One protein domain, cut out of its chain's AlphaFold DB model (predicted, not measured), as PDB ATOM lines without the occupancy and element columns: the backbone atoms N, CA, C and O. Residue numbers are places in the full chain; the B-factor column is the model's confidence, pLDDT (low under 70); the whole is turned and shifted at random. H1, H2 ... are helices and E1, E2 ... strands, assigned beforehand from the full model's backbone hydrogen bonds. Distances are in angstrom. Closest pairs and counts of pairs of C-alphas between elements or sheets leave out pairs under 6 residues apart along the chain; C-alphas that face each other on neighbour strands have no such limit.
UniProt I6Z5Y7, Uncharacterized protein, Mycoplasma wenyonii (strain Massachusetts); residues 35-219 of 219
ATOM      1  N   TRP A  35     192.925 267.693 191.745       95.62
ATOM      2  CA  TRP A  35     194.128 268.496 191.573       95.62
ATOM      3  C   TRP A  35     195.140 267.797 190.660       95.62
ATOM      4  O   TRP A  35     195.742 266.792 191.022       95.62
ATOM      5  N   ARG A  36     195.389 268.371 189.480       94.19
ATOM      6  CA  ARG A  36     196.505 267.975 188.605       94.19
ATOM      7  C   ARG A  36     197.805 268.626 189.069       94.19
ATOM      8  O   ARG A  36     198.081 269.773 188.709       94.19
ATOM      9  N   ALA A  37     198.598 267.898 189.849       94.31
ATOM     10  CA  ALA A  37     199.845 268.405 190.424       94.31
ATOM     11  C   ALA A  37     200.891 268.780 189.358       94.31
ATOM     12  O   ALA A  37     201.679 269.707 189.550       94.31
ATOM     13  N   SER A  38     200.870 268.104 188.205       90.88
ATOM     14  CA  SER A  38     201.796 268.364 187.097       90.88
ATOM     15  C   SER A  38     201.550 269.690 186.374       90.88
ATOM     16  O   SER A  38     202.492 270.247 185.813       90.88
ATOM     17  N   SER A  39     200.319 270.214 186.388       91.44
ATOM     18  CA  SER A  39     199.953 271.439 185.660       91.44
ATOM     19  C   SER A  39     199.646 272.638 186.554       91.44
ATOM     20  O   SER A  39     199.715 273.775 186.086       91.44
ATOM     21  N   LYS A  40     199.309 272.416 187.828       93.62
ATOM     22  CA  LYS A  40     198.997 273.480 188.790       93.62
ATOM     23  C   LYS A  40     199.808 273.281 190.061       93.62
ATOM     24  O   LYS A  40     199.710 272.235 190.694       93.62
ATOM     25  N   SER A  41     200.556 274.306 190.466       94.94
ATOM     26  CA  SER A  41     201.357 274.268 191.697       94.94
ATOM     27  C   SER A  41     200.515 274.268 192.968       94.94
ATOM     28  O   SER A  41     200.984 273.787 193.994       94.94
ATOM     29  N   ASN A  42     199.296 274.814 192.892       96.31
ATOM     30  CA  ASN A  42     198.415 275.029 194.031       96.31
ATOM     31  C   ASN A  42     196.999 274.537 193.696       96.31
ATOM     32  O   ASN A  42     196.554 274.619 192.544       96.31
ATOM     33  N   PHE A  43     196.269 274.094 194.716       97.12
ATOM     34  CA  PHE A  43     194.878 273.668 194.617       97.12
ATOM     35  C   PHE A  43     193.963 274.590 195.423       97.12
ATOM     36  O   PHE A  43     194.041 274.597 196.653       97.12
ATOM     37  N   PRO A  44     193.109 275.392 194.765       97.12
ATOM     38  CA  PRO A  44     192.246 276.332 195.463       97.12
ATOM     39  C   PRO A  44     191.159 275.603 196.252       97.12
ATOM     40  O   PRO A  44     190.460 274.745 195.713       97.12
ATOM     41  N   LEU A  45     190.993 275.985 197.517       97.38
ATOM     42  CA  LEU A  45     189.978 275.428 198.404       97.38
ATOM     43  C   LEU A  45     188.792 276.390 198.538       97.38
ATOM     44  O   LEU A  45     187.697 276.146 198.014       97.38
ATOM     45  N   PHE A  46     189.017 277.507 199.223       97.75
ATOM     46  CA  PHE A  46     188.002 278.502 199.550       97.75
ATOM     47  C   PHE A  46     188.622 279.889 199.683       97.75
ATOM     48  O   PHE A  46     189.838 280.045 199.766       97.75
ATOM     49  N   THR A  47     187.765 280.899 199.694       98.19
ATOM     50  CA  THR A  47     188.153 282.296 199.861       98.19
ATOM     51  C   THR A  47     187.514 282.813 201.132       98.19
ATOM     52  O   THR A  47     186.306 282.649 201.314       98.19
ATOM     53  N   CYS A  48     188.306 283.450 201.983       98.06
ATOM     54  CA  CYS A  48     187.813 284.156 203.152       98.06
ATOM     55  C   CYS A  48     187.879 285.657 202.908       98.06
ATOM     56  O   CYS A  48     188.814 286.142 202.269       98.06
ATOM     57  N   LYS A  49     186.851 286.377 203.347       96.94
ATOM     58  CA  LYS A  49     186.723 287.817 203.131       96.94
ATOM     59  C   LYS A  49     186.298 288.496 204.413       96.94
ATOM     60  O   LYS A  49     185.532 287.935 205.197       96.94
ATOM     61  N   HIS A  50     186.751 289.724 204.570       93.81
ATOM     62  CA  HIS A  50     186.300 290.585 205.640       93.81
ATOM     63  C   HIS A  50     186.179 292.009 205.127       93.81
ATOM     64  O   HIS A  50     187.038 292.513 204.405       93.81
ATOM     65  N   ILE A  51     185.051 292.622 205.459       89.75
ATOM     66  CA  ILE A  51     184.732 293.997 205.111       89.75
ATOM     67  C   ILE A  51     184.221 294.624 206.400       89.75
ATOM     68  O   ILE A  51     183.059 294.425 206.762       89.75
ATOM     69  N   ASP A  52     185.085 295.358 207.091       84.69
ATOM     70  CA  ASP A  52     184.678 296.180 208.225       84.69
ATOM     71  C   ASP A  52     184.636 297.643 207.796       84.69
ATOM     72  O   ASP A  52     185.652 298.255 207.461       84.69
ATOM     73  N   THR A  53     183.419 298.184 207.784       70.94
ATOM     74  CA  THR A  53     183.119 299.576 207.435       70.94
ATOM     75  C   THR A  53     182.664 300.399 208.637       70.94
ATOM     76  O   THR A  53     182.064 301.457 208.434       70.94
ATOM     77  N   ARG A  54     182.916 299.946 209.883       67.62
ATOM     78  CA  ARG A  54     182.498 300.651 211.109       67.62
ATOM     79  C   ARG A  54     182.765 302.155 211.006       67.62
ATOM     80  O   ARG A  54     183.889 302.641 210.924       67.62
ATOM     81  N   THR A  55     181.665 302.899 211.010       53.78
ATOM     82  CA  THR A  55     181.528 304.314 210.643       53.78
ATOM     83  C   THR A  55     182.036 305.299 211.700       53.78
ATOM     84  O   THR A  55     181.742 306.493 211.632       53.78
ATOM     85  N   GLU A  56     182.863 304.855 212.645       53.25
ATOM     86  CA  GLU A  56     183.420 305.702 213.701       53.25
ATOM     87  C   GLU A  56     184.889 306.048 213.433       53.25
ATOM     88  O   GLU A  56     185.772 305.759 214.233       53.25
ATOM     89  N   LYS A  57     185.142 306.686 212.280       55.53
ATOM     90  CA  LYS A  57     186.307 307.547 211.955       55.53
ATOM     91  C   LYS A  57     187.730 307.037 212.265       55.53
ATOM     92  O   LYS A  57     188.672 307.810 212.101       55.53
ATOM     93  N   SER A  58     187.929 305.790 212.676       71.81
ATOM     94  CA  SER A  58     189.207 305.343 213.230       71.81
ATOM     95  C   SER A  58     189.802 304.160 212.488       71.81
ATOM     96  O   SER A  58     190.987 304.244 212.223       71.81
ATOM     97  N   GLN A  59     189.057 303.149 212.041       80.94
ATOM     98  CA  GLN A  59     189.652 302.044 211.281       80.94
ATOM     99  C   GLN A  59     188.655 301.383 210.335       80.94
ATOM    100  O   GLN A  59     187.492 301.207 210.683       80.94
ATOM    101  N   TRP A  60     189.118 301.026 209.139       85.56
ATOM    102  CA  TRP A  60     188.385 300.149 208.228       85.56
ATOM    103  C   TRP A  60     189.359 299.198 207.540       85.56
ATOM    104  O   TRP A  60     190.535 299.531 207.345       85.56
ATOM    105  N   ILE A  61     188.863 298.016 207.189       90.31
ATOM    106  CA  ILE A  61     189.633 296.969 206.524       90.31
ATOM    107  C   ILE A  61     188.755 296.260 205.495       90.31
ATOM    108  O   ILE A  61     187.631 295.848 205.776       90.31
ATOM    109  N   GLU A  62     189.293 296.117 204.292       93.94
ATOM    110  CA  GLU A  62     188.777 295.230 203.262       93.94
ATOM    111  C   GLU A  62     189.879 294.233 202.918       93.94
ATOM    112  O   GLU A  62     190.977 294.601 202.483       93.94
ATOM    113  N   SER A  63     189.590 292.961 203.148       95.56
ATOM    114  CA  SER A  63     190.537 291.884 202.933       95.56
ATOM    115  C   SER A  63     189.895 290.705 202.216       95.56
ATOM    116  O   SER A  63     188.714 290.381 202.373       95.56
ATOM    117  N   GLU A  64     190.717 290.043 201.414       97.19
ATOM    118  CA  GLU A  64     190.392 288.789 200.758       97.19
ATOM    119  C   GLU A  64     191.608 287.871 200.843       97.19
ATOM    120  O   GLU A  64     192.729 288.289 200.553       97.19
ATOM    121  N   LEU A  65     191.388 286.615 201.215       97.81
ATOM    122  CA  LEU A  65     192.419 285.593 201.312       97.81
ATOM    123  C   LEU A  65     191.942 284.317 200.616       97.81
ATOM    124  O   LEU A  65     191.017 283.645 201.079       97.81
ATOM    125  N   LEU A  66     192.567 283.975 199.491       98.12
ATOM    126  CA  LEU A  66     192.373 282.695 198.819       98.12
ATOM    127  C   LEU A  66     193.227 281.633 199.512       98.12
ATOM    128  O   LEU A  66     194.452 281.681 199.450       98.12
ATOM    129  N   VAL A  67     192.575 280.656 200.134       98.31
ATOM    130  CA  VAL A  67     193.238 279.518 200.771       98.31
ATOM    131  C   VAL A  67     193.406 278.396 199.752       98.31
ATOM    132  O   VAL A  67     192.453 277.970 199.088       98.31
ATOM    133  N   THR A  68     194.632 277.907 199.634       98.44
ATOM    134  CA  THR A  68     195.028 276.853 198.699       98.44
ATOM    135  C   THR A  68     195.833 275.773 199.415       98.44
ATOM    136  O   THR A  68     196.449 276.038 200.443       98.44
ATOM    137  N   LEU A  69     195.838 274.555 198.873       98.25
ATOM    138  CA  LEU A  69     196.842 273.547 199.206       98.25
ATOM    139  C   LEU A  69     198.026 273.665 198.253       98.25
ATOM    140  O   LEU A  69     197.837 273.832 197.046       98.25
ATOM    141  N   LYS A  70     199.232 273.507 198.791       97.62
ATOM    142  CA  LYS A  70     200.477 273.448 198.028       97.62
ATOM    143  C   LYS A  70     201.351 272.309 198.552       97.62
ATOM    144  O   LYS A  70     201.275 271.944 199.723       97.62
ATOM    145  N   PHE A  71     202.176 271.734 197.680       98.00
ATOM    146  CA  PHE A  71     203.248 270.838 198.109       98.00
ATOM    147  C   PHE A  71     204.270 271.604 198.938       98.00
ATOM    148  O   PHE A  71     204.744 272.657 198.513       98.00
ATOM    149  N   LYS A  72     204.663 271.046 200.083       96.94
ATOM    150  CA  LYS A  72     205.675 271.677 200.933       96.94
ATOM    151  C   LYS A  72     207.044 271.741 200.246       96.94
ATOM    152  O   LYS A  72     207.754 272.730 200.386       96.94
ATOM    153  N   ASN A  73     207.391 270.714 199.463       96.75
ATOM    154  CA  ASN A  73     208.530 270.757 198.548       96.75
ATOM    155  C   ASN A  73     208.029 270.734 197.105       96.75
ATOM    156  O   ASN A  73     207.381 269.781 196.677       96.75
ATOM    157  N   ASP A  74     208.390 271.747 196.321       93.12
ATOM    158  CA  ASP A  74     207.889 271.882 194.951       93.12
ATOM    159  C   ASP A  74     208.255 270.702 194.038       93.12
ATOM    160  O   ASP A  74     207.492 270.396 193.123       93.12
ATOM    161  N   GLY A  75     209.372 270.013 194.299       93.88
ATOM    162  CA  GLY A  75     209.795 268.830 193.543       93.88
ATOM    163  C   GLY A  75     208.865 267.620 193.692       93.88
ATOM    164  O   GLY A  75     208.805 266.787 192.786       93.88
ATOM    165  N   ASP A  76     208.088 267.544 194.777       95.62
ATOM    166  CA  ASP A  76     207.209 266.401 195.053       95.62
ATOM    167  C   ASP A  76     206.017 266.328 194.080       95.62
ATOM    168  O   ASP A  76     205.456 265.253 193.863       95.62
ATOM    169  N   ARG A  77     205.680 267.432 193.394       93.69
ATOM    170  CA  ARG A  77     204.571 267.491 192.422       93.69
ATOM    171  C   ARG A  77     204.724 266.530 191.234       93.69
ATOM    172  O   ARG A  77     203.740 266.202 190.578       93.69
ATOM    173  N   HIS A  78     205.958 266.123 190.930       92.44
ATOM    174  CA  HIS A  78     206.284 265.238 189.807       92.44
ATOM    175  C   HIS A  78     206.455 263.774 190.224       92.44
ATOM    176  O   HIS A  78     206.581 262.906 189.363       92.44
ATOM    177  N   ASN A  79     206.473 263.494 191.528       93.19
ATOM    178  CA  ASN A  79     206.709 262.163 192.070       93.19
ATOM    179  C   ASN A  79     205.768 261.912 193.251       93.19
ATOM    180  O   ASN A  79     206.190 261.853 194.407       93.19
ATOM    181  N   LEU A  80     204.473 261.810 192.939       95.25
ATOM    182  CA  LEU A  80     203.453 261.574 193.950       95.25
ATOM    183  C   LEU A  80     203.678 260.204 194.599       95.25
ATOM    184  O   LEU A  80     203.813 259.187 193.921       95.25
ATOM    185  N   LYS A  81     203.717 260.191 195.924       95.88
ATOM    186  CA  LYS A  81     203.850 258.998 196.759       95.88
ATOM    187  C   LYS A  81     203.188 259.275 198.102       95.88
ATOM    188  O   LYS A  81     202.936 260.434 198.435       95.88
ATOM    189  N   ASP A  82     202.927 258.217 198.855       97.38
ATOM    190  CA  ASP A  82     202.397 258.353 200.208       97.38
ATOM    191  C   ASP A  82     203.349 259.191 201.082       97.38
ATOM    192  O   ASP A  82     204.554 259.283 200.823       97.38
ATOM    193  N   ASP A  83     202.777 259.847 202.089       97.56
ATOM    194  CA  ASP A  83     203.462 260.678 203.085       97.56
ATOM    195  C   ASP A  83     204.117 261.967 202.548       97.56
ATOM    196  O   ASP A  83     204.725 262.722 203.313       97.56
ATOM    197  N   VAL A  84     203.961 262.285 201.255       97.88
ATOM    198  CA  VAL A  84     204.318 263.610 200.715       97.88
ATOM    199  C   VAL A  84     203.501 264.678 201.426       97.88
ATOM    200  O   VAL A  84     202.272 264.631 201.414       97.88
ATOM    201  N   GLN A  85     204.186 265.658 202.017       98.12
ATOM    202  CA  GLN A  85     203.554 266.708 202.810       98.12
ATOM    203  C   GLN A  85     203.003 267.833 201.938       98.12
ATOM    204  O   GLN A  85     203.650 268.318 201.004       98.12
ATOM    205  N   LEU A  86     201.822 268.299 202.324       98.38
ATOM    206  CA  LEU A  86     201.186 269.498 201.807       98.38
ATOM    207  C   LEU A  86     201.034 270.514 202.943       98.38
ATOM    208  O   LEU A  86     201.050 270.163 204.126       98.38
ATOM    209  N   GLU A  87     200.838 271.770 202.578       97.56
ATOM    210  CA  GLU A  87     200.525 272.848 203.511       97.56
ATOM    211  C   GLU A  87     199.438 273.761 202.944       97.56
ATOM    212  O   GLU A  87     199.229 273.838 201.727       97.56
ATOM    213  N   LEU A  88     198.723 274.431 203.845       97.94
ATOM    214  CA  LEU A  88     197.799 275.494 203.489       97.94
ATOM    215  C   LEU A  88     198.567 276.794 203.273       97.94
ATOM    216  O   LEU A  88     199.267 277.286 204.160       97.94
ATOM    217  N   GLN A  89     198.356 277.377 202.102       97.81
ATOM    218  CA  GLN A  89     198.885 278.672 201.720       97.81
ATOM    219  C   GLN A  89     197.729 279.650 201.501       97.81
ATOM    220  O   GLN A  89     196.740 279.315 200.844       97.81
ATOM    221  N   GLY A  90     197.865 280.863 202.025       97.25
ATOM    222  CA  GLY A  90     196.992 281.988 201.720       97.25
ATOM    223  C   GLY A  90     197.599 282.862 200.627       97.25
ATOM    224  O   GLY A  90     198.784 283.173 200.677       97.25
ATOM    225  N   ILE A  91     196.798 283.274 199.648       97.50
ATOM    226  CA  ILE A  91     197.152 284.327 198.688       97.50
ATOM    227  C   ILE A  91     196.112 285.419 198.841       97.50
ATOM    228  O   ILE A  91     194.940 285.209 198.525       97.50
ATOM    229  N   GLY A  92     196.517 286.567 199.371       95.69
ATOM    230  CA  GLY A  92     195.556 287.561 199.812       95.69
ATOM    231  C   GLY A  92     195.872 288.985 199.404       95.69
ATOM    232  O   GLY A  92     197.008 289.345 199.096       95.69
ATOM    233  N   SER A  93     194.828 289.798 199.418       96.19
ATOM    234  CA  SER A  93     194.886 291.238 199.202       96.19
ATOM    235  C   SER A  93     194.248 291.932 200.394       96.19
ATOM    236  O   SER A  93     193.238 291.463 200.916       96.19
ATOM    237  N   VAL A  94     194.849 293.036 200.817       94.81
ATOM    238  CA  VAL A  94     194.368 293.836 201.941       94.81
ATOM    239  C   VAL A  94     194.482 295.293 201.570       94.81
ATOM    240  O   VAL A  94     195.527 295.746 201.090       94.81
ATOM    241  N   ILE A  95     193.428 296.028 201.890       93.06
ATOM    242  CA  ILE A  95     193.498 297.459 202.092       93.06
ATOM    243  C   ILE A  95     192.925 297.784 203.473       93.06
ATOM    244  O   ILE A  95     191.813 297.390 203.815       93.06
ATOM    245  N   SER A  96     193.708 298.474 204.295       90.50
ATOM    246  CA  SER A  96     193.275 298.906 205.621       90.50
ATOM    247  C   SER A  96     193.757 300.314 205.918       90.50
ATOM    248  O   SER A  96     194.793 300.765 205.411       90.50
ATOM    249  N   SER A  97     193.008 301.029 206.751       87.94
ATOM    250  CA  SER A  97     193.378 302.374 207.178       87.94
ATOM    251  C   SER A  97     193.140 302.593 208.663       87.94
ATOM    252  O   SER A  97     192.258 301.972 209.248       87.94
ATOM    253  N   TRP A  98     193.898 303.529 209.232       85.62
ATOM    254  CA  TRP A  98     193.616 304.140 210.520       85.62
ATOM    255  C   TRP A  98     193.422 305.647 210.321       85.62
ATOM    256  O   TRP A  98     194.359 306.375 209.977       85.62
ATOM    257  N   GLY A  99     192.195 306.131 210.515       84.81
ATOM    258  CA  GLY A  99     191.821 307.519 210.261       84.81
ATOM    259  C   GLY A  99     191.997 307.867 208.782       84.81
ATOM    260  O   GLY A  99     191.266 307.371 207.932       84.81
ATOM    261  N   THR A 100     192.967 308.728 208.467       83.56
ATOM    262  CA  THR A 100     193.312 309.102 207.081       83.56
ATOM    263  C   THR A 100     194.518 308.344 206.525       83.56
ATOM    264  O   THR A 100     194.844 308.498 205.348       83.56
ATOM    265  N   GLN A 101     195.209 307.548 207.348       86.81
ATOM    266  CA  GLN A 101     196.434 306.857 206.951       86.81
ATOM    267  C   GLN A 101     196.136 305.430 206.507       86.81
ATOM    268  O   GLN A 101     195.613 304.633 207.278       86.81
ATOM    269  N   ILE A 102     196.541 305.082 205.288       88.62
ATOM    270  CA  ILE A 102     196.556 303.691 204.824       88.62
ATOM    271  C   ILE A 102     197.660 302.945 205.585       88.62
ATOM    272  O   ILE A 102     198.815 303.375 205.575       88.62
ATOM    273  N   LYS A 103     197.306 301.840 206.249       88.56
ATOM    274  CA  LYS A 103     198.240 300.988 207.003       88.56
ATOM    275  C   LYS A 103     198.738 299.828 206.156       88.56
ATOM    276  O   LYS A 103     199.944 299.613 206.050       88.56
ATOM    277  N   HIS A 104     197.818 299.133 205.497       87.88
ATOM    278  CA  HIS A 104     198.134 298.069 204.556       87.88
ATOM    279  C   HIS A 104     197.498 298.362 203.204       87.88
ATOM    280  O   HIS A 104     196.358 298.811 203.119       87.88
ATOM    281  N   ASN A 105     198.262 298.126 202.141       93.62
ATOM    282  CA  ASN A 105     197.782 298.157 200.768       93.62
ATOM    283  C   ASN A 105     198.682 297.259 199.932       93.62
ATOM    284  O   ASN A 105     199.716 297.688 199.416       93.62
ATOM    285  N   PHE A 106     198.316 295.989 199.856       94.00
ATOM    286  CA  PHE A 106     199.010 295.036 199.009       94.00
ATOM    287  C   PHE A 106     198.009 294.140 198.298       94.00
ATOM    288  O   PHE A 106     196.901 293.880 198.770       94.00
ATOM    289  N   LYS A 107     198.438 293.651 197.137       92.38
ATOM    290  CA  LYS A 107     197.698 292.692 196.328       92.38
ATOM    291  C   LYS A 107     198.537 291.436 196.181       92.38
ATOM    292  O   LYS A 107     199.728 291.538 195.901       92.38
ATOM    293  N   SER A 108     197.896 290.280 196.319       91.69
ATOM    294  CA  SER A 108     198.511 288.973 196.068       91.69
ATOM    295  C   SER A 108     199.751 288.669 196.927       91.69
ATOM    296  O   SER A 108     200.750 288.161 196.419       91.69
ATOM    297  N   ARG A 109     199.697 288.967 198.230       95.31
ATOM    298  CA  ARG A 109     200.718 288.520 199.188       95.31
ATOM    299  C   ARG A 109     200.490 287.055 199.542       95.31
ATOM    300  O   ARG A 109     199.360 286.663 199.830       95.31
ATOM    301  N   GLU A 110     201.566 286.277 199.524       95.81
ATOM    302  CA  GLU A 110     201.571 284.889 199.973       95.81
ATOM    303  C   GLU A 110     201.799 284.807 201.489       95.81
ATOM    304  O   GLU A 110     202.647 285.514 202.035       95.81
ATOM    305  N   GLU A 111     201.058 283.927 202.154       95.31
ATOM    306  CA  GLU A 111     201.132 283.667 203.593       95.31
ATOM    307  C   GLU A 111     201.170 282.153 203.832       95.31
ATOM    308  O   GLU A 111     200.361 281.406 203.269       95.31
ATOM    309  N   ASN A 112     202.084 281.686 204.686       95.50
ATOM    310  CA  ASN A 112     202.045 280.308 205.166       95.50
ATOM    311  C   ASN A 112     201.088 280.233 206.361       95.50
ATOM    312  O   ASN A 112     201.370 280.764 207.434       95.50
ATOM    313  N   LEU A 113     199.955 279.545 206.198       96.06
ATOM    314  CA  LEU A 113     198.929 279.503 207.244       96.06
ATOM    315  C   LEU A 113     199.309 278.598 208.427       96.06
ATOM    316  O   LEU A 113     198.621 278.590 209.446       96.06
ATOM    317  N   HIS A 114     200.404 277.844 208.310       94.75
ATOM    318  CA  HIS A 114     200.952 276.996 209.367       94.75
ATOM    319  C   HIS A 114     202.055 277.704 210.172       94.75
ATOM    320  O   HIS A 114     202.567 277.126 211.135       94.75
ATOM    321  N   GLU A 115     202.439 278.928 209.796       89.81
ATOM    322  CA  GLU A 115     203.481 279.686 210.488       89.81
ATOM    323  C   GLU A 115     203.060 280.051 211.927       89.81
ATOM    324  O   GLU A 115     201.887 280.305 212.233       89.81
ATOM    325  N   GLY A 116     204.035 280.031 212.840       84.31
ATOM    326  CA  GLY A 116     203.848 280.466 214.224       84.31
ATOM    327  C   GLY A 116     203.688 281.983 214.324       84.31
ATOM    328  O   GLY A 116     204.248 282.724 213.519       84.31
ATOM    329  N   GLY A 117     202.933 282.452 215.316       76.81
ATOM    330  CA  GLY A 117     202.853 283.883 215.605       76.81
ATOM    331  C   GLY A 117     204.159 284.417 216.207       76.81
ATOM    332  O   GLY A 117     204.877 283.720 216.930       76.81
ATOM    333  N   VAL A 118     204.488 285.677 215.915       69.62
ATOM    334  CA  VAL A 118     205.654 286.341 216.515       69.62
ATOM    335  C   VAL A 118     205.357 286.608 217.991       69.62
ATOM    336  O   VAL A 118     204.471 287.389 218.320       69.62
ATOM    337  N   GLY A 119     206.108 285.966 218.888       67.81
ATOM    338  CA  GLY A 119     205.994 286.186 220.334       67.81
ATOM    339  C   GLY A 119     204.848 285.439 221.031       67.81
ATOM    340  O   GLY A 119     204.698 285.586 222.239       67.81
ATOM    341  N   THR A 120     204.088 284.601 220.321       61.66
ATOM    342  CA  THR A 120     202.952 283.830 220.872       61.66
ATOM    343  C   THR A 120     203.338 282.407 221.305       61.66
ATOM    344  O   THR A 120     202.498 281.518 221.407       61.66
ATOM    345  N   GLY A 121     204.626 282.151 221.556       66.75
ATOM    346  CA  GLY A 121     205.109 280.813 221.902       66.75
ATOM    347  C   GLY A 121     204.843 279.798 220.786       66.75
ATOM    348  O   GLY A 121     205.220 280.017 219.637       66.75
ATOM    349  N   ASP A 122     204.212 278.671 221.126       67.31
ATOM    350  CA  ASP A 122     203.949 277.574 220.186       67.31
ATOM    351  C   ASP A 122     202.653 277.739 219.364       67.31
ATOM    352  O   ASP A 122     202.336 276.875 218.540       67.31
ATOM    353  N   GLU A 123     201.929 278.848 219.528       75.94
ATOM    354  CA  GLU A 123     200.643 279.102 218.871       75.94
ATOM    355  C   GLU A 123     200.804 279.526 217.396       75.94
ATOM    356  O   GLU A 123     201.719 280.266 217.026       75.94
ATOM    357  N   SER A 124     199.913 279.035 216.527       81.88
ATOM    358  CA  SER A 124     199.847 279.451 215.118       81.88
ATOM    359  C   SER A 124     199.332 280.876 214.979       81.88
ATOM    360  O   SER A 124     198.441 281.274 215.721       81.88
ATOM    361  N   ARG A 125     199.792 281.602 213.955       91.25
ATOM    362  CA  ARG A 125     199.187 282.894 213.593       91.25
ATOM    363  C   ARG A 125     197.727 282.748 213.161       91.25
ATOM    364  O   ARG A 125     196.950 283.662 213.379       91.25
ATOM    365  N   TYR A 126     197.352 281.614 212.569       95.06
ATOM    366  CA  TYR A 126     196.004 281.392 212.044       95.06
ATOM    367  C   TYR A 126     195.249 280.290 212.791       95.06
ATOM    368  O   TYR A 126     195.799 279.214 213.059       95.06
ATOM    369  N   VAL A 127     193.968 280.537 213.065       96.19
ATOM    370  CA  VAL A 127     193.029 279.579 213.665       96.19
ATOM    371  C   VAL A 127     191.833 279.394 212.743       96.19
ATOM    372  O   VAL A 127     191.223 280.362 212.296       96.19
ATOM    373  N   LEU A 128     191.506 278.137 212.451       97.62
ATOM    374  CA  LEU A 128     190.303 277.763 211.722       97.62
ATOM    375  C   LEU A 128     189.175 277.487 212.715       97.62
ATOM    376  O   LEU A 128     189.308 276.594 213.553       97.62
ATOM    377  N   THR A 129     188.054 278.181 212.566       98.19
ATOM    378  CA  THR A 129     186.857 277.992 213.390       98.19
ATOM    379  C   THR A 129     185.714 277.483 212.526       98.19
ATOM    380  O   THR A 129     185.416 278.053 211.474       98.19
ATOM    381  N   ILE A 130     185.053 276.414 212.972       98.00
ATOM    382  CA  ILE A 130     183.853 275.874 212.325       98.00
ATOM    383  C   ILE A 130     182.693 275.980 213.306       98.00
ATOM    384  O   ILE A 130     182.727 275.388 214.386       98.00
ATOM    385  N   PHE A 131     181.666 276.732 212.923       97.44
ATOM    386  CA  PHE A 131     180.458 276.930 213.718       97.44
ATOM    387  C   PHE A 131     179.459 275.805 213.443       97.44
ATOM    388  O   PHE A 131     178.883 275.737 212.354       97.44
ATOM    389  N   THR A 132     179.206 274.958 214.440       93.56
ATOM    390  CA  THR A 132     178.352 273.765 214.329       93.56
ATOM    391  C   THR A 132     176.918 274.116 213.918       93.56
ATOM    392  O   THR A 132     176.319 273.433 213.093       93.56
ATOM    393  N   THR A 133     176.364 275.210 214.451       93.62
ATOM    394  CA  THR A 133     174.957 275.594 214.230       93.62
ATOM    395  C   THR A 133     174.702 276.255 212.878       93.62
ATOM    396  O   THR A 133     173.657 276.036 212.272       93.62
ATOM    397  N   SER A 134     175.639 277.076 212.402       95.56
ATOM    398  CA  SER A 134     175.487 277.828 211.150       95.56
ATOM    399  C   SER A 134     176.190 277.176 209.961       95.56
ATOM    400  O   SER A 134     176.015 277.630 208.830       95.56
ATOM    401  N   ASN A 135     176.985 276.129 210.208       94.00
ATOM    402  CA  ASN A 135     177.864 275.489 209.232       94.00
ATOM    403  C   ASN A 135     178.778 276.495 208.507       94.00
ATOM    404  O   ASN A 135     179.096 276.336 207.325       94.00
ATOM    405  N   LYS A 136     179.173 277.566 209.203       96.75
ATOM    406  CA  LYS A 136     180.096 278.581 208.692       96.75
ATOM    407  C   LYS A 136     181.523 278.247 209.094       96.75
ATOM    408  O   LYS A 136     181.766 277.758 210.196       96.75
ATOM    409  N   THR A 137     182.448 278.560 208.198       97.81
ATOM    410  CA  THR A 137     183.885 278.494 208.454       97.81
ATOM    411  C   THR A 137     184.435 279.905 208.542       97.81
ATOM    412  O   THR A 137     184.075 280.765 207.737       97.81
ATOM    413  N   ARG A 138     185.323 280.118 209.503       97.75
ATOM    414  CA  ARG A 138     186.036 281.368 209.725       97.75
ATOM    415  C   ARG A 138     187.517 281.077 209.866       97.75
ATOM    416  O   ARG A 138     187.903 280.038 210.403       97.75
ATOM    417  N   LEU A 139     188.328 282.001 209.381       97.19
ATOM    418  CA  LEU A 139     189.753 282.040 209.655       97.19
ATOM    419  C   LEU A 139     190.023 283.274 210.513       97.19
ATOM    420  O   LEU A 139     189.547 284.357 210.191       97.19
ATOM    421  N   SER A 140     190.763 283.108 211.596       94.81
ATOM    422  CA  SER A 140     191.122 284.200 212.499       94.81
ATOM    423  C   SER A 140     192.630 284.343 212.575       94.81
ATOM    424  O   SER A 140     193.346 283.336 212.580       94.81
ATOM    425  N   GLU A 141     193.109 285.583 212.629       91.81
ATOM    426  CA  GLU A 141     194.498 285.883 212.966       91.81
ATOM    427  C   GLU A 141     194.632 286.063 214.479       91.81
ATOM    428  O   GLU A 141     193.848 286.771 215.103       91.81
ATOM    429  N   LEU A 142     195.637 285.428 215.075       88.62
ATOM    430  CA  LEU A 142     196.014 285.638 216.466       88.62
ATOM    431  C   LEU A 142     197.096 286.711 216.549       88.62
ATOM    432  O   LEU A 142     198.090 286.666 215.821       88.62
ATOM    433  N   GLY A 143     196.923 287.649 217.477       78.69
ATOM    434  CA  GLY A 143     197.887 288.713 217.699       78.69
ATOM    435  C   GLY A 143     197.537 289.612 218.884       78.69
ATOM    436  O   GLY A 143     196.403 289.670 219.358       78.69
ATOM    437  N   GLY A 144     198.558 290.286 219.416       72.06
ATOM    438  CA  GLY A 144     198.421 291.221 220.528       72.06
ATOM    439  C   GLY A 144     198.063 292.620 220.035       72.06
ATOM    440  O   GLY A 144     198.953 293.424 219.778       72.06
ATOM    441  N   GLY A 145     196.768 292.922 219.946       71.81
ATOM    442  CA  GLY A 145     196.263 294.262 219.626       71.81
ATOM    443  C   GLY A 145     195.832 294.438 218.171       71.81
ATOM    444  O   GLY A 145     196.172 293.657 217.290       71.81
ATOM    445  N   HIS A 146     195.048 295.483 217.919       65.56
ATOM    446  CA  HIS A 146     194.326 295.655 216.655       65.56
ATOM    447  C   HIS A 146     195.244 295.919 215.439       65.56
ATOM    448  O   HIS A 146     194.864 295.631 214.309       65.56
ATOM    449  N   ASP A 147     196.478 296.384 215.676       68.81
ATOM    450  CA  ASP A 147     197.513 296.588 214.647       68.81
ATOM    451  C   ASP A 147     198.224 295.290 214.217       68.81
ATOM    452  O   ASP A 147     199.037 295.306 213.293       68.81
ATOM    453  N   SER A 148     197.974 294.172 214.904       78.12
ATOM    454  CA  SER A 148     198.650 292.898 214.620       78.12
ATOM    455  C   SER A 148     197.945 292.053 213.554       78.12
ATOM    456  O   SER A 148     198.550 291.124 213.018       78.12
ATOM    457  N   TYR A 149     196.698 292.394 213.217       83.81
ATOM    458  CA  TYR A 149     195.896 291.683 212.227       83.81
ATOM    459  C   TYR A 149     196.072 292.311 210.849       83.81
ATOM    460  O   TYR A 149     195.833 293.503 210.653       83.81
ATOM    461  N   VAL A 150     196.478 291.501 209.877       88.81
ATOM    462  CA  VAL A 150     196.725 291.975 208.516       88.81
ATOM    463  C   VAL A 150     195.448 291.884 207.686       88.81
ATOM    464  O   VAL A 150     195.081 292.839 207.014       88.81
ATOM    465  N   TYR A 151     194.767 290.748 207.742       91.62
ATOM    466  CA  TYR A 151     193.517 290.437 207.058       91.62
ATOM    467  C   TYR A 151     192.289 290.666 207.949       91.62
ATOM    468  O   TYR A 151     191.188 290.797 207.420       91.62
ATOM    469  N   GLY A 152     192.470 290.757 209.264       89.25
ATOM    470  CA  GLY A 152     191.405 291.001 210.237       89.25
ATOM    471  C   GLY A 152     191.444 289.975 211.365       89.25
ATOM    472  O   GLY A 152     192.052 288.914 211.229       89.25
ATOM    473  N   ASP A 153     190.804 290.299 212.482       89.44
ATOM    474  CA  ASP A 153     190.663 289.378 213.615       89.44
ATOM    475  C   ASP A 153     189.842 288.137 213.229       89.44
ATOM    476  O   ASP A 153     190.159 287.013 213.621       89.44
ATOM    477  N   GLU A 154     188.815 288.330 212.402       92.69
ATOM    478  CA  GLU A 154     187.881 287.297 211.978       92.69
ATOM    479  C   GLU A 154     187.463 287.482 210.514       92.69
ATOM    480  O   GLU A 154     186.715 288.401 210.176       92.69
ATOM    481  N   ILE A 155     187.883 286.573 209.631       95.31
ATOM    482  CA  ILE A 155     187.496 286.588 208.216       95.31
ATOM    483  C   ILE A 155     186.599 285.391 207.873       95.31
ATOM    484  O   ILE A 155     186.945 284.230 208.105       95.31
ATOM    485  N   ASP A 156     185.415 285.661 207.318       97.50
ATOM    486  CA  ASP A 156     184.417 284.629 207.014       97.50
ATOM    487  C   ASP A 156     184.729 283.964 205.666       97.50
ATOM    488  O   ASP A 156     185.003 284.631 204.664       97.50
ATOM    489  N   CYS A 157     184.664 282.634 205.617       98.12
ATOM    490  CA  CYS A 157     185.000 281.851 204.432       98.12
ATOM    491  C   CYS A 157     183.756 281.461 203.625       98.12
ATOM    492  O   CYS A 157     182.716 281.087 204.166       98.12
ATOM    493  N   ASN A 158     183.868 281.513 202.296       97.50
ATOM    494  CA  ASN A 158     182.750 281.276 201.378       97.50
ATOM    495  C   ASN A 158     182.317 279.805 201.256       97.50
ATOM    496  O   ASN A 158     181.304 279.517 200.618       97.50
ATOM    497  N   LYS A 159     183.087 278.871 201.824       97.12
ATOM    498  CA  LYS A 159     182.785 277.438 201.843       97.12
ATOM    499  C   LYS A 159     183.213 276.829 203.169       97.12
ATOM    500  O   LYS A 159     184.217 277.230 203.750       97.12
ATOM    501  N   THR A 160     182.505 275.776 203.555       97.00
ATOM    502  CA  THR A 160     182.862 274.908 204.677       97.00
ATOM    503  C   THR A 160     183.238 273.549 204.113       97.00
ATOM    504  O   THR A 160     182.354 272.770 203.762       97.00
ATOM    505  N   LEU A 161     184.546 273.312 203.943       97.50
ATOM    506  CA  LEU A 161     185.115 272.086 203.352       97.50
ATOM    507  C   LEU A 161     185.626 271.087 204.394       97.50
ATOM    508  O   LEU A 161     185.900 269.934 204.063       97.50
ATOM    509  N   PHE A 162     185.744 271.531 205.642       97.81
ATOM    510  CA  PHE A 162     186.208 270.727 206.759       97.81
ATOM    511  C   PHE A 162     185.076 270.448 207.747       97.81
ATOM    512  O   PHE A 162     184.076 271.167 207.780       97.81
ATOM    513  N   ALA A 163     185.245 269.405 208.545       97.38
ATOM    514  CA  ALA A 163     184.431 269.096 209.712       97.38
ATOM    515  C   ALA A 163     185.336 268.591 210.838       97.38
ATOM    516  O   ALA A 163     186.495 268.252 210.611       97.38
ATOM    517  N   PHE A 164     184.799 268.538 212.051       97.19
ATOM    518  CA  PHE A 164     185.438 267.849 213.164       97.19
ATOM    519  C   PHE A 164     184.687 266.554 213.433       97.19
ATOM    520  O   PHE A 164     183.460 266.557 213.514       97.19
ATOM    521  N   SER A 165     185.424 265.465 213.633       95.75
ATOM    522  CA  SER A 165     184.851 264.168 214.019       95.75
ATOM    523  C   SER A 165     184.128 264.211 215.374       95.75
ATOM    524  O   SER A 165     183.243 263.396 215.640       95.75
ATOM    525  N   ARG A 166     184.502 265.155 216.248       93.25
ATOM    526  CA  ARG A 166     183.880 265.406 217.558       93.25
ATOM    527  C   ARG A 166     183.759 266.916 217.793       93.25
ATOM    528  O   ARG A 166     184.601 267.473 218.495       93.25
ATOM    529  N   PRO A 167     182.781 267.587 217.165       93.06
ATOM    530  CA  PRO A 167     182.613 269.023 217.320       93.06
ATOM    531  C   PRO A 167     182.017 269.352 218.694       93.06
ATOM    532  O   PRO A 167     181.223 268.588 219.250       93.06
ATOM    533  N   ASP A 168     182.368 270.520 219.212       93.69
ATOM    534  CA  ASP A 168     181.713 271.134 220.359       93.69
ATOM    535  C   ASP A 168     180.302 271.612 219.973       93.69
ATOM    536  O   ASP A 168     179.911 271.666 218.799       93.69
ATOM    537  N   THR A 169     179.510 271.987 220.979       91.25
ATOM    538  CA  THR A 169     178.092 272.337 220.796       91.25
ATOM    539  C   THR A 169     177.878 273.589 219.944       91.25
ATOM    540  O   THR A 169     176.877 273.675 219.233       91.25
ATOM    541  N   THR A 170     178.795 274.556 220.003       95.31
ATOM    542  CA  THR A 170     178.665 275.853 219.324       95.31
ATOM    543  C   THR A 170     179.658 276.009 218.180       95.31
ATOM    544  O   THR A 170     179.248 276.239 217.040       95.31
ATOM    545  N   GLN A 171     180.949 275.877 218.477       96.50
ATOM    546  CA  GLN A 171     182.039 276.003 217.520       96.50
ATOM    547  C   GLN A 171     183.245 275.197 217.986       96.50
ATOM    548  O   GLN A 171     183.495 275.105 219.185       96.50
ATOM    549  N   THR A 172     184.027 274.698 217.036       97.44
ATOM    550  CA  THR A 172     185.328 274.092 217.324       97.44
ATOM    551  C   THR A 172     186.413 274.812 216.548       97.44
ATOM    552  O   THR A 172     186.250 275.155 215.374       97.44
ATOM    553  N   GLU A 173     187.530 275.036 217.230       96.69
ATOM    554  CA  GLU A 173     188.664 275.808 216.736       96.69
ATOM    555  C   GLU A 173     189.894 274.925 216.585       96.69
ATOM    556  O   GLU A 173     190.189 274.113 217.466       96.69
ATOM    557  N   GLN A 174     190.658 275.114 215.515       96.44
ATOM    558  CA  GLN A 174     191.893 274.388 215.251       96.44
ATOM    559  C   GLN A 174     192.999 275.348 214.815       96.44
ATOM    560  O   GLN A 174     192.928 275.977 213.762       96.44
ATOM    561  N   HIS A 175     194.075 275.386 215.600       95.75
ATOM    562  CA  HIS A 175     195.327 276.034 215.218       95.75
ATOM    563  C   HIS A 175     195.927 275.321 214.006       95.75
ATOM    564  O   HIS A 175     196.189 274.112 214.068       95.75
ATOM    565  N   LEU A 176     196.163 276.057 212.918       95.88
ATOM    566  CA  LEU A 176     196.588 275.465 211.646       95.88
ATOM    567  C   LEU A 176     198.020 274.911 211.676       95.88
ATOM    568  O   LEU A 176     198.290 273.911 211.016       95.88
ATOM    569  N   LYS A 177     198.907 275.438 212.531       94.50
ATOM    570  CA  LYS A 177     200.247 274.856 212.783       94.50
ATOM    571  C   LYS A 177     200.180 273.403 213.279       94.50
ATOM    572  O   LYS A 177     201.096 272.623 213.028       94.50
ATOM    573  N   ASN A 178     199.084 273.026 213.943       95.19
ATOM    574  CA  ASN A 178     198.853 271.676 214.467       95.19
ATOM    575  C   ASN A 178     198.092 270.767 213.486       95.19
ATOM    576  O   ASN A 178     197.695 269.661 213.855       95.19
ATOM    577  N   VAL A 179     197.875 271.227 212.251       97.00
ATOM    578  CA  VAL A 179     197.266 270.448 211.172       97.00
ATOM    579  C   VAL A 179     198.352 270.045 210.186       97.00
ATOM    580  O   VAL A 179     199.181 270.859 209.778       97.00
ATOM    581  N   LYS A 180     198.346 268.777 209.785       98.06
ATOM    582  CA  LYS A 180     199.230 268.237 208.754       98.06
ATOM    583  C   LYS A 180     198.394 267.673 207.622       98.06
ATOM    584  O   LYS A 180     197.426 266.954 207.860       98.06
ATOM    585  N   PHE A 181     198.805 267.974 206.399       98.44
ATOM    586  CA  PHE A 181     198.226 267.421 205.186       98.44
ATOM    587  C   PHE A 181     199.277 266.558 204.505       98.44
ATOM    588  O   PHE A 181     200.443 266.948 204.424       98.44
ATOM    589  N   PHE A 182     198.882 265.391 204.016       98.25
ATOM    590  CA  PHE A 182     199.788 264.531 203.268       98.25
ATOM    591  C   PHE A 182     199.034 263.643 202.290       98.25
ATOM    592  O   PHE A 182     197.833 263.396 202.430       98.25
ATOM    593  N   LEU A 183     199.756 263.190 201.272       98.06
ATOM    594  CA  LEU A 183     199.241 262.233 200.308       98.06
ATOM    595  C   LEU A 183     199.161 260.836 200.923       98.06
ATOM    596  O   LEU A 183     199.999 260.435 201.725       98.06
ATOM    597  N   SER A 184     198.134 260.096 200.531       97.69
ATOM    598  CA  SER A 184     197.885 258.729 200.974       97.69
ATOM    599  C   SER A 184     197.197 257.930 199.873       97.69
ATOM    600  O   SER A 184     196.576 258.501 198.973       97.69
ATOM    601  N   ASN A 185     197.259 256.602 199.972       95.50
ATOM    602  CA  ASN A 185     196.641 255.676 199.023       95.50
ATOM    603  C   ASN A 185     197.086 255.899 197.563       95.50
ATOM    604  O   ASN A 185     196.302 255.663 196.644       95.50
ATOM    605  N   CYS A 186     198.334 256.318 197.342       94.00
ATOM    606  CA  CYS A 186     198.876 256.567 196.008       94.00
ATOM    607  C   CYS A 186     199.096 255.268 195.217       94.00
ATOM    608  O   CYS A 186     198.760 255.180 194.042       94.00
ATOM    609  N   ALA A 187     199.654 254.224 195.842       81.56
ATOM    610  CA  ALA A 187     200.129 253.039 195.114       81.56
ATOM    611  C   ALA A 187     199.013 252.189 194.471       81.56
ATOM    612  O   ALA A 187     199.239 251.535 193.450       81.56
ATOM    613  N   ASN A 188     197.816 252.200 195.060       74.88
ATOM    614  CA  ASN A 188     196.732 251.279 194.709       74.88
ATOM    615  C   ASN A 188     195.675 251.896 193.784       74.88
ATOM    616  O   ASN A 188     194.829 251.171 193.263       74.88
ATOM    617  N   ASN A 189     195.727 253.210 193.550       70.06
ATOM    618  CA  ASN A 189     194.706 253.928 192.801       70.06
ATOM    619  C   ASN A 189     195.280 254.416 191.473       70.06
ATOM    620  O   ASN A 189     195.946 255.449 191.385       70.06
ATOM    621  N   LYS A 190     195.033 253.633 190.420       75.81
ATOM    622  CA  LYS A 190     195.266 254.060 189.042       75.81
ATOM    623  C   LYS A 190     193.940 254.190 188.318       75.81
ATOM    624  O   LYS A 190     193.359 253.188 187.910       75.81
ATOM    625  N   THR A 191     193.504 255.423 188.102       74.56
ATOM    626  CA  THR A 191     192.320 255.720 187.291       74.56
ATOM    627  C   THR A 191     192.791 256.167 185.914       74.56
ATOM    628  O   THR A 191     193.539 257.136 185.781       74.56
ATOM    629  N   SER A 192     192.407 255.435 184.866       79.12
ATOM    630  CA  SER A 192     192.764 255.773 183.475       79.12
ATOM    631  C   SER A 192     194.278 255.920 183.231       79.12
ATOM    632  O   SER A 192     194.717 256.777 182.466       79.12
ATOM    633  N   GLY A 193     195.090 255.097 183.906       83.38
ATOM    634  CA  GLY A 193     196.550 255.078 183.752       83.38
ATOM    635  C   GLY A 193     197.305 256.194 184.482       83.38
ATOM    636  O   GLY A 193     198.530 256.237 184.385       83.38
ATOM    637  N   ARG A 194     196.615 257.065 185.226       87.44
ATOM    638  CA  ARG A 194     197.238 258.094 186.072       87.44
ATOM    639  C   ARG A 194     197.311 257.636 187.516       87.44
ATOM    640  O   ARG A 194     196.429 256.914 187.971       87.44
ATOM    641  N   LEU A 195     198.358 258.060 188.214       92.12
ATOM    642  CA  LEU A 195     198.480 257.850 189.649       92.12
ATOM    643  C   LEU A 195     197.523 258.803 190.368       92.12
ATOM    644  O   LEU A 195     197.534 259.999 190.080       92.12
ATOM    645  N   GLU A 196     196.711 258.273 191.275       94.31
ATOM    646  CA  GLU A 196     195.752 259.030 192.073       94.31
ATOM    647  C   GLU A 196     196.085 258.876 193.557       94.31
ATOM    648  O   GLU A 196     196.230 257.769 194.067       94.31
ATOM    649  N   CYS A 197     196.201 259.996 194.256       96.75
ATOM    650  CA  CYS A 197     196.457 260.056 195.686       96.75
ATOM    651  C   CYS A 197     195.307 260.776 196.387       96.75
ATOM    652  O   CYS A 197     194.802 261.791 195.906       96.75
ATOM    653  N   GLN A 198     194.932 260.300 197.566       96.75
ATOM    654  CA  GLN A 198     194.011 260.998 198.457       96.75
ATOM    655  C   GLN A 198     194.784 261.945 199.370       96.75
ATOM    656  O   GLN A 198     195.905 261.644 199.780       96.75
ATOM    657  N   ILE A 199     194.166 263.061 199.744       98.12
ATOM    658  CA  ILE A 199     194.739 263.974 200.736       98.12
ATOM    659  C   ILE A 199     194.189 263.608 202.111       98.12
ATOM    660  O   ILE A 199     192.992 263.753 202.356       98.12
ATOM    661  N   LYS A 200     195.055 263.172 203.025       97.94
ATOM    662  CA  LYS A 200     194.697 262.914 204.423       97.94
ATOM    663  C   LYS A 200     195.026 264.134 205.285       97.94
ATOM    664  O   LYS A 200     195.997 264.844 205.029       97.94
ATOM    665  N   ILE A 201     194.192 264.361 206.298       98.31
ATOM    666  CA  ILE A 201     194.398 265.374 207.335       98.31
ATOM    667  C   ILE A 201     194.746 264.653 208.634       98.31
ATOM    668  O   ILE A 201     194.052 263.718 209.038       98.31
ATOM    669  N   GLU A 202     195.802 265.100 209.301       97.88
ATOM    670  CA  GLU A 202     196.089 264.756 210.689       97.88
ATOM    671  C   GLU A 202     196.035 266.012 211.548       97.88
ATOM    672  O   GLU A 202     196.653 267.031 211.243       97.88
ATOM    673  N   SER A 203     195.275 265.938 212.634       96.38
ATOM    674  CA  SER A 203     195.121 267.024 213.595       96.38
ATOM    675  C   SER A 203     194.811 266.459 214.977       96.38
ATOM    676  O   SER A 203     194.280 265.356 215.115       96.38
ATOM    677  N   ASN A 204     195.116 267.232 216.014       94.25
ATOM    678  CA  ASN A 204     194.868 266.836 217.398       94.25
ATOM    679  C   ASN A 204     193.387 266.912 217.810       94.25
ATOM    680  O   ASN A 204     193.014 266.281 218.796       94.25
ATOM    681  N   LYS A 205     192.546 267.650 217.073       95.00
ATOM    682  CA  LYS A 205     191.097 267.745 217.337       95.00
ATOM    683  C   LYS A 205     190.233 266.969 216.338       95.00
ATOM    684  O   LYS A 205     189.012 267.079 216.368       95.00
ATOM    685  N   GLY A 206     190.844 266.170 215.463       96.75
ATOM    686  CA  GLY A 206     190.109 265.336 214.512       96.75
ATOM    687  C   GLY A 206     189.387 266.134 213.423       96.75
ATOM    688  O   GLY A 206     188.276 265.764 213.049       96.75
ATOM    689  N   LEU A 207     190.007 267.225 212.958       97.50
ATOM    690  CA  LEU A 207     189.677 267.913 211.712       97.50
ATOM    691  C   LEU A 207     189.812 266.940 210.534       97.50
ATOM    692  O   LEU A 207     190.848 266.291 210.373       97.50
ATOM    693  N   GLU A 208     188.786 266.889 209.702       98.00
ATOM    694  CA  GLU A 208     188.683 266.026 208.534       98.00
ATOM    695  C   GLU A 208     188.019 266.760 207.366       98.00
ATOM    696  O   GLU A 208     187.408 267.820 207.520       98.00
ATOM    697  N   TRP A 209     188.150 266.194 206.170       97.88
ATOM    698  CA  TRP A 209     187.384 266.643 205.017       97.88
ATOM    699  C   TRP A 209     185.901 266.322 205.199       97.88
ATOM    700  O   TRP A 209     185.550 265.244 205.682       97.88
ATOM    701  N   ARG A 210     185.015 267.212 204.748       96.88
ATOM    702  CA  ARG A 210     183.582 266.897 204.710       96.88
ATOM    703  C   ARG A 210     183.280 265.793 203.706       96.88
ATOM    704  O   ARG A 210     183.978 265.613 202.711       96.88
ATOM    705  N   GLN A 211     182.194 265.064 203.945       94.44
ATOM    706  CA  GLN A 211     181.830 263.901 203.140       94.44
ATOM    707  C   GLN A 211     181.638 264.240 201.652       94.44
ATOM    708  O   GLN A 211     182.014 263.437 200.797       94.44
ATOM    709  N   GLU A 212     181.091 265.419 201.353       94.44
ATOM    710  CA  GLU A 212     180.865 265.926 199.996       94.44
ATOM    711  C   GLU A 212     182.122 266.476 199.301       94.44
ATOM    712  O   GLU A 212     182.095 266.733 198.097       94.44
ATOM    713  N   PHE A 213     183.221 266.667 200.033       95.75
ATOM    714  CA  PHE A 213     184.454 267.237 199.503       95.75
ATOM    715  C   PHE A 213     185.637 266.343 199.847       95.75
ATOM    716  O   PHE A 213     186.231 266.464 200.908       95.75
ATOM    717  N   LYS A 214     186.007 265.450 198.932       95.25
ATOM    718  CA  LYS A 214     187.168 264.567 199.087       95.25
ATOM    719  C   LYS A 214     188.166 264.873 197.976       95.25
ATOM    720  O   LYS A 214     187.992 264.358 196.873       95.25
ATOM    721  N   PRO A 215     189.142 265.762 198.215       96.38
ATOM    722  CA  PRO A 215     190.065 266.156 197.170       96.38
ATOM    723  C   PRO A 215     191.033 265.018 196.845       96.38
ATOM    724  O   PRO A 215     191.535 264.330 197.740       96.38
ATOM    725  N   ILE A 216     191.302 264.855 195.553       95.56
ATOM    726  CA  ILE A 216     192.260 263.881 195.025       95.56
ATOM    727  C   ILE A 216     193.350 264.600 194.240       95.56
ATOM    728  O   ILE A 216     193.107 265.636 193.620       95.56
ATOM    729  N   VAL A 217     194.555 264.044 194.251       95.88
ATOM    730  CA  VAL A 217     195.714 264.560 193.524       95.88
ATOM    731  C   VAL A 217     196.106 263.555 192.458       95.88
ATOM    732  O   VAL A 217     196.271 262.376 192.758       95.88
ATOM    733  N   ILE A 218     196.272 264.021 191.225       94.44
ATOM    734  CA  ILE A 218     196.695 263.195 190.097       94.44
ATOM    735  C   ILE A 218     197.974 263.737 189.460       94.44
ATOM    736  O   ILE A 218     198.184 264.956 189.398       94.44
ATOM    737  N   SER A 219     198.814 262.813 188.984       90.12
ATOM    738  CA  SER A 219     200.021 263.099 188.193       90.12
ATOM    739  C   SER A 219     199.681 263.453 186.751       90.12
ATOM    740  O   SER A 219     198.887 262.692 186.145       90.12
TER     741      SER A 219
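This is residues 35 to 219 of the 219 residues of an uncharacterized protein of Mycoplasma wenyonii (strain Massachusetts) (UniProt I6Z5Y7). A long slab of four antiparallel strands, E1, E2, E3 and E4 side by side, reaches one end of the domain; beyond E1 the sheet continues into a wing of E7, E6, E5 and E9, in which E5, E6 and E9 run crosswise to the slab, and from the start of E3 into a second wing of E10, E11 and E13. The small pair E8 and E12 bridges the wings, and the short helix H1 follows E2. The printed part has 185 residues with one named helix and 13 named strands, and along the chain H1 comes between E2 and E3; the large sheet is branched, twisted and antiparallel in its neighbour pairs, and the class is mostly strand. The whole is compact, with a radius of gyration of the C-alphas of 17.8 A, but elongated, spanning 60 by 37 by 31 A.

Start at E3, residues 85 to 98, which has E2, residues 59 to 71, on one side, where N 91 and O 66 are 2.8 A apart. On its other side lie E4, residues 101 to 112, a hairpin with E3 (N 90 and O 111, 2.8 A), and E10, residues 179 to 184 (N 86 and O 181, 2.9 A). E1, residues 42 to 52, forms a hairpin with E2 (N 48 and O 65, 2.9 A). E2 lies on one side of E1 and E7, residues 155 to 157, on the other side, where N 49 and O 156 are 2.9 A apart; E7 is also the neighbour of E6, residues 136 to 141, with N 155 and O 139 at 2.8 A, E6 is the neighbour of E5, residues 126 to 131, with N 127 and O 140 at 2.9 A, and E5 is the neighbour of the edge strand E9, residues 171 to 175, with N 128 and O 174 at 2.9 A. E5, E6 and E7 are a meander, each strand the antiparallel neighbour of the one before. E10 forms a hairpin with E11, residues 194 to 203 (N 180 and O 202, 2.8 A), beside which E13, residues 216 to 218, is an edge strand (N 197 and O 217, 2.8 A). E8, residues 162 to 164, pairs with E12, residues 207 to 209 (N 163 and O 208, 2.9 A); the closest C-alphas of E11 and E12, Ile 201 and Glu 208, are 5.9 A apart. H1, residues 74 to 78, is on the large sheet at a height of 8.2 A, only just over none of its strands, with 2 C-alphas falling on E2; its O i to N i+4 pairs within range are 0 of 1, its O i to N i+3 pairs 2 of 2.

Find C-alpha 42 at (198.415, 275.029, 194.031), where E1 begins; it bends by 62 degrees at residue 45 and spans 28.9 A. E2 spans 36.5 A, E3 39.5 A, E4 27.2 A and E11 29.0 A. E13 ends at C-alpha 218, (196.695, 263.195, 190.097).

The C-alphas farthest apart, Lys 57 and Gly 193, are 60.4 A apart. The printed part has no cut; the links E4 to E5 and E6 to E7 are long. Confidence is under 70 at residues 54 to 57, 118 to 122 and 146 to 147.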